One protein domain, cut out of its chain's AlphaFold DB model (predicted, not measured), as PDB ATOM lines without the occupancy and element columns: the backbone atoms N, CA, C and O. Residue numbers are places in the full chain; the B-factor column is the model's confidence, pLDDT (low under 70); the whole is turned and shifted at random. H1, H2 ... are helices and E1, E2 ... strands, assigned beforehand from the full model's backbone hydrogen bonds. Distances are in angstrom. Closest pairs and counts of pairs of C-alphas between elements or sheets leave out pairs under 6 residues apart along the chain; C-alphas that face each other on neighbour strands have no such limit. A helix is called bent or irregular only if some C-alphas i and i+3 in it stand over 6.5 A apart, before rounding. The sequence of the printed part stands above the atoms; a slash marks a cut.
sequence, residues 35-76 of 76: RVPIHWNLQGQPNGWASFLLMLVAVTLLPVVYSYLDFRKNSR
ATOM      1  N   ARG A  35      68.247  39.226 123.489       94.69
ATOM      2  CA  ARG A  35      67.602  37.996 123.949       94.69
ATOM      3  C   ARG A  35      68.527  36.792 123.856       94.69
ATOM      4  O   ARG A  35      69.333  36.702 122.931       94.69
ATOM      5  N   VAL A  36      68.338  35.847 124.767       92.62
ATOM      6  CA  VAL A  36      69.034  34.555 124.786       92.62
ATOM      7  C   VAL A  36      68.028  33.407 124.780       92.62
ATOM      8  O   VAL A  36      66.934  33.552 125.340       92.62
ATOM      9  N   PRO A  37      68.353  32.283 124.123       95.12
ATOM     10  CA  PRO A  37      67.514  31.102 124.170       95.12
ATOM     11  C   PRO A  37      67.569  30.488 125.574       95.12
ATOM     12  O   PRO A  37      68.641  30.332 126.152       95.12
ATOM     13  N   ILE A  38      66.402  30.167 126.122       95.12
ATOM     14  CA  ILE A  38      66.246  29.566 127.459       95.12
ATOM     15  C   ILE A  38      65.501  28.232 127.422       95.12
ATOM     16  O   ILE A  38      65.439  27.527 128.424       95.12
ATOM     17  N   HIS A  39      64.915  27.890 126.276       97.19
ATOM     18  CA  HIS A  39      64.215  26.633 126.078       97.19
ATOM     19  C   HIS A  39      64.419  26.154 124.642       97.19
ATOM     20  O   HIS A  39      64.353  26.941 123.690       97.19
ATOM     21  N   TRP A  40      64.641  24.851 124.509       97.88
ATOM     22  CA  TRP A  40      64.820  24.157 123.243       97.88
ATOM     23  C   TRP A  40      63.721  23.113 123.085       97.88
ATOM     24  O   TRP A  40      63.338  22.445 124.045       97.88
ATOM     25  N   ASN A  41      63.190  22.982 121.872       97.38
ATOM     26  CA  ASN A  41      62.220  21.940 121.559       97.38
ATOM     27  C   ASN A  41      62.903  20.567 121.391       97.38
ATOM     28  O   ASN A  41      64.126  20.442 121.448       97.38
ATOM     29  N   LEU A  42      62.104  19.530 121.128       97.94
ATOM     30  CA  LEU A  42      62.598  18.162 120.926       97.94
ATOM     31  C   LEU A  42      63.518  18.010 119.701       97.94
ATOM     32  O   LEU A  42      64.240  17.026 119.598       97.94
ATOM     33  N   GLN A  43      63.506  18.975 118.779       97.56
ATOM     34  CA  GLN A  43      64.374  19.019 117.600       97.56
ATOM     35  C   GLN A  43      65.676  19.799 117.854       97.56
ATOM     36  O   GLN A  43      66.444  20.029 116.920       97.56
ATOM     37  N   GLY A  44      65.923  20.248 119.090       96.44
ATOM     38  CA  GLY A  44      67.101  21.038 119.448       96.44
ATOM     39  C   GLY A  44      67.073  22.471 118.912       96.44
ATOM     40  O   GLY A  44      68.108  23.134 118.886       96.44
ATOM     41  N   GLN A  45      65.912  22.971 118.487       97.75
ATOM     42  CA  GLN A  45      65.745  24.351 118.032       97.75
ATOM     43  C   GLN A  45      65.285  25.243 119.194       97.75
ATOM     44  O   GLN A  45      64.378  24.848 119.937       97.75
ATOM     45  N   PRO A  46      65.850  26.453 119.351       96.56
ATOM     46  CA  PRO A  46      65.367  27.408 120.337       96.56
ATOM     47  C   PRO A  46      63.909  27.804 120.085       96.56
ATOM     48  O   PRO A  46      63.584  28.380 119.046       96.56
ATOM     49  N   ASN A  47      63.030  27.546 121.052       96.38
ATOM     50  CA  ASN A  47      61.623  27.958 121.003       96.38
ATOM     51  C   ASN A  47      61.178  28.771 122.230       96.38
ATOM     52  O   ASN A  47      60.058  29.274 122.239       96.38
ATOM     53  N   GLY A  48      62.043  28.948 123.232       95.62
ATOM     54  CA  GLY A  48      61.845  29.912 124.314       95.62
ATOM     55  C   GLY A  48      63.009  30.888 124.402       95.62
ATOM     56  O   GLY A  48      64.172  30.494 124.313       95.62
ATOM     57  N   TRP A  49      62.683  32.163 124.592       96.19
ATOM     58  CA  TRP A  49      63.635  33.268 124.618       96.19
ATOM     59  C   TRP A  49      63.379  34.149 125.835       96.19
ATOM     60  O   TRP A  49      62.227  34.433 126.159       96.19
ATOM     61  N   ALA A  50      64.446  34.617 126.472       93.88
ATOM     62  CA  ALA A  50      64.376  35.598 127.547       93.88
ATOM     63  C   ALA A  50      65.111  36.874 127.156       93.88
ATOM     64  O   ALA A  50      66.104  36.832 126.429       93.88
ATOM     65  N   SER A  51      64.632  38.009 127.670       92.81
ATOM     66  CA  SER A  51      65.372  39.267 127.598       92.81
ATOM     67  C   SER A  51      66.604  39.176 128.488       92.81
ATOM     68  O   SER A  51      66.491  38.870 129.677       92.81
ATOM     69  N   PHE A  52      67.769  39.490 127.923       89.81
ATOM     70  CA  PHE A  52      69.002  39.528 128.703       89.81
ATOM     71  C   PHE A  52      68.916  40.590 129.805       89.81
ATOM     72  O   PHE A  52      69.348  40.355 130.927       89.81
ATOM     73  N   LEU A  53      68.269  41.726 129.515       90.44
ATOM     74  CA  LEU A  53      68.036  42.782 130.497       90.44
ATOM     75  C   LEU A  53      67.244  42.268 131.706       90.44
ATOM     76  O   LEU A  53      67.596  42.581 132.837       90.44
ATOM     77  N   LEU A  54      66.201  41.460 131.484       89.69
ATOM     78  CA  LEU A  54      65.411  40.898 132.585       89.69
ATOM     79  C   LEU A  54      66.243  39.946 133.448       89.69
ATOM     80  O   LEU A  54      66.151  40.009 134.671       89.69
ATOM     81  N   MET A  55      67.075  39.100 132.832       88.19
ATOM     82  CA  MET A  55      68.001  38.239 133.576       88.19
ATOM     83  C   MET A  55      69.015  39.053 134.382       88.19
ATOM     84  O   MET A  55      69.234  38.750 135.551       88.19
ATOM     85  N   LEU A  56      69.597  40.089 133.776       89.25
ATOM     86  CA  LEU A  56      70.588  40.951 134.413       89.25
ATOM     87  C   LEU A  56      69.996  41.668 135.632       89.25
ATOM     88  O   LEU A  56      70.552  41.611 136.722       89.25
ATOM     89  N   VAL A  57      68.807  42.259 135.476       89.94
ATOM     90  CA  VAL A  57      68.079  42.906 136.576       89.94
ATOM     91  C   VAL A  57      67.756  41.908 137.688       89.94
ATOM     92  O   VAL A  57      67.918  42.239 138.859       89.94
ATOM     93  N   ALA A  58      67.322  40.691 137.353       89.62
ATOM     94  CA  ALA A  58      67.025  39.671 138.354       89.62
ATOM     95  C   ALA A  58      68.278  39.259 139.146       89.62
ATOM     96  O   ALA A  58      68.228  39.221 140.375       89.62
ATOM     97  N   VAL A  59      69.398  39.002 138.460       87.56
ATOM     98  CA  VAL A  59      70.682  38.631 139.081       87.56
ATOM     99  C   VAL A  59      71.189  39.721 140.020       87.56
ATOM    100  O   VAL A  59      71.592  39.403 141.134       87.56
ATOM    101  N   THR A  60      71.101  40.988 139.619       87.00
ATOM    102  CA  THR A  60      71.590  42.101 140.439       87.00
ATOM    103  C   THR A  60      70.633  42.459 141.582       87.00
ATOM    104  O   THR A  60      71.076  42.750 142.690       87.00
ATOM    105  N   LEU A  61      69.309  42.427 141.371       89.69
ATOM    106  CA  LEU A  61      68.349  42.855 142.400       89.69
ATOM    107  C   LEU A  61      68.076  41.803 143.477       89.69
ATOM    108  O   LEU A  61      67.844  42.177 144.626       89.69
ATOM    109  N   LEU A  62      68.093  40.508 143.154       90.56
ATOM    110  CA  LEU A  62      67.829  39.447 144.135       90.56
ATOM    111  C   LEU A  62      68.727  39.510 145.386       90.56
ATOM    112  O   LEU A  62      68.174  39.499 146.490       90.56
ATOM    113  N   PRO A  63      70.067  39.610 145.281       87.19
ATOM    114  CA  PRO A  63      70.930  39.680 146.456       87.19
ATOM    115  C   PRO A  63      70.755  40.990 147.236       87.19
ATOM    116  O   PRO A  63      70.823  40.970 148.463       87.19
ATOM    117  N   VAL A  64      70.445  42.107 146.563       87.12
ATOM    118  CA  VAL A  64      70.127  43.389 147.220       87.12
ATOM    119  C   VAL A  64      68.850  43.268 148.052       87.12
ATOM    120  O   VAL A  64      68.831  43.644 149.225       87.12
ATOM    121  N   VAL A  65      67.784  42.713 147.467       91.00
ATOM    122  CA  VAL A  65      66.505  42.506 148.158       91.00
ATOM    123  C   VAL A  65      66.680  41.538 149.322       91.00
ATOM    124  O   VAL A  65      66.219  41.829 150.422       91.00
ATOM    125  N   TYR A  66      67.367  40.414 149.111       88.56
ATOM    126  CA  TYR A  66      67.643  39.448 150.170       88.56
ATOM    127  C   TYR A  66      68.426  40.081 151.327       88.56
ATOM    128  O   TYR A  66      67.994  39.976 152.472       88.56
ATOM    129  N   SER A  67      69.515  40.796 151.029       84.19
ATOM    130  CA  SER A  67      70.327  41.489 152.037       84.19
ATOM    131  C   SER A  67      69.500  42.505 152.829       84.19
ATOM    132  O   SER A  67      69.572  42.546 154.056       84.19
ATOM    133  N   TYR A  68      68.638  43.270 152.154       84.88
ATOM    134  CA  TYR A  68      67.731  44.201 152.823       84.88
ATOM    135  C   TYR A  68      66.720  43.494 153.737       84.88
ATOM    136  O   TYR A  68      66.480  43.948 154.858       84.88
ATOM    137  N   LEU A  69      66.117  42.393 153.277       89.69
ATOM    138  CA  LEU A  69      65.159  41.621 154.071       89.69
ATOM    139  C   LEU A  69      65.816  40.996 155.304       89.69
ATOM    140  O   LEU A  69      65.230  41.047 156.388       89.69
ATOM    141  N   ASP A  70      67.020  40.449 155.149       84.12
ATOM    142  CA  ASP A  70      67.799  39.880 156.245       84.12
ATOM    143  C   ASP A  70      68.165  40.951 157.281       84.12
ATOM    144  O   ASP A  70      67.836  40.811 158.461       84.12
ATOM    145  N   PHE A  71      68.680  42.099 156.828       81.94
ATOM    146  CA  PHE A  71      68.923  43.264 157.679       81.94
ATOM    147  C   PHE A  71      67.668  43.679 158.459       81.94
ATOM    148  O   PHE A  71      67.721  43.903 159.669       81.94
ATOM    149  N   ARG A  72      66.506  43.745 157.793       85.12
ATOM    150  CA  ARG A  72      65.222  44.097 158.423       85.12
ATOM    151  C   ARG A  72      64.765  43.084 159.467       85.12
ATOM    152  O   ARG A  72      64.096  43.485 160.419       85.12
ATOM    153  N   LYS A  73      65.068  41.801 159.267       85.12
ATOM    154  CA  LYS A  73      64.737  40.723 160.202       85.12
ATOM    155  C   LYS A  73      65.659  40.741 161.423       85.12
ATOM    156  O   LYS A  73      65.154  40.612 162.528       85.12
ATOM    157  N   ASN A  74      66.963  40.936 161.224       76.62
ATOM    158  CA  ASN A  74      67.969  40.930 162.293       76.62
ATOM    159  C   ASN A  74      68.082  42.251 163.075       76.62
ATOM    160  O   ASN A  74      68.666  42.266 164.153       76.62
ATOM    161  N   SER A  75      67.549  43.359 162.549       68.25
ATOM    162  CA  SER A  75      67.548  44.667 163.230       68.25
ATOM    163  C   SER A  75      66.332  44.894 164.147       68.25
ATOM    164  O   SER A  75      66.119  46.017 164.605       68.25
ATOM    165  N   ARG A  76      65.505  43.865 164.375       56.72
ATOM    166  CA  ARG A  76      64.417  43.850 165.365       56.72
ATOM    167  C   ARG A  76      64.797  42.956 166.533       56.72
ATOM    168  O   ARG A  76      64.423  43.330 167.663       56.72
TER     169      ARG A  76
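Overview. This is residues 35 to 76 of the 76 residues of the protein "DUF1648 domain-containing protein" of Lucifera butyrica (UniProt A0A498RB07). Picture a two-strand hairpin, E1 and E2, as a small head at one end, with one long helix, H1, as a stalk that follows the second strand with no residue between them and turns off in another direction. The helix bends a little, its two arms at 27 degrees, so it runs nearly straight, and residues 56 to 76 stick out from the head. The printed part has 42 residues, with two named strands and then one named helix in the order E1, E2, H1; the sheet is the antiparallel pair E1 - E2, and the class is mixed, helices and strands. The whole is extended, with a radius of gyration of the C-alphas of 16.7 A, and its outline is a rod whose C-alphas span 54 by 19 by 7 A.

Along the chain. Find C-alpha 35 at (67.602, 37.996, 123.949), where the printed part and strand E1 begin; E1 holds residues 35 to 40 and is 14.1 A long from first to last C-alpha. After residues 41 to 45 you reach E2, residues 46 to 51, 13.9 A long. Look next at C-alpha 52 at (69.002, 39.528, 128.703), where H1, residues 52 to 74, begins. By its hydrogen bonds H1 was assigned as one helix, but it is bent: C-alphas 60 and 63 are 6.5 A apart. Its arm H1a, residues 52 to 60, is 12.3 A long, and its arm H1b, residues 63 to 74, is 16.2 A long and ends at C-alpha 74 at (67.969, 40.930, 162.293).

Arrangement. Begin with E1 and E2, a hairpin of antiparallel neighbour strands with 145 degrees between their N-to-C directions. Look at the C-alphas of Arg 35 and Ser 51, which face each other at 4.5 A. Across the pair, N 36 and O 50 are 3.0 A apart and N 50 and O 36 are 2.9 A apart, both within hydrogen-bond range. Where H1a begins, the closest C-alphas of E1 and H1a are those of Arg 35 and Phe 52, 5.2 A apart. Farther along, H1b stands at a shallow tilt of 27 degrees to H1a, and it is apart from E1 and from E2. In H1a and H1b every O i to N i+4 pair is within hydrogen-bond range.

Size, cuts and confidence. The two C-alphas farthest apart are those of Gln 43, between E1 and E2, and Arg 76, at 53.8 A. The printed part has no cut, and it ends at residue 76, the chain's last residue. The links E1 to E2 and E2 to H1 are tight, and no link is long. Residues 56 to 76, of which 56 to 74 belong to H1, stand free. The mean pLDDT of the printed part is 89.6, and the model's confidence is low, under 70, at residues 75 to 76.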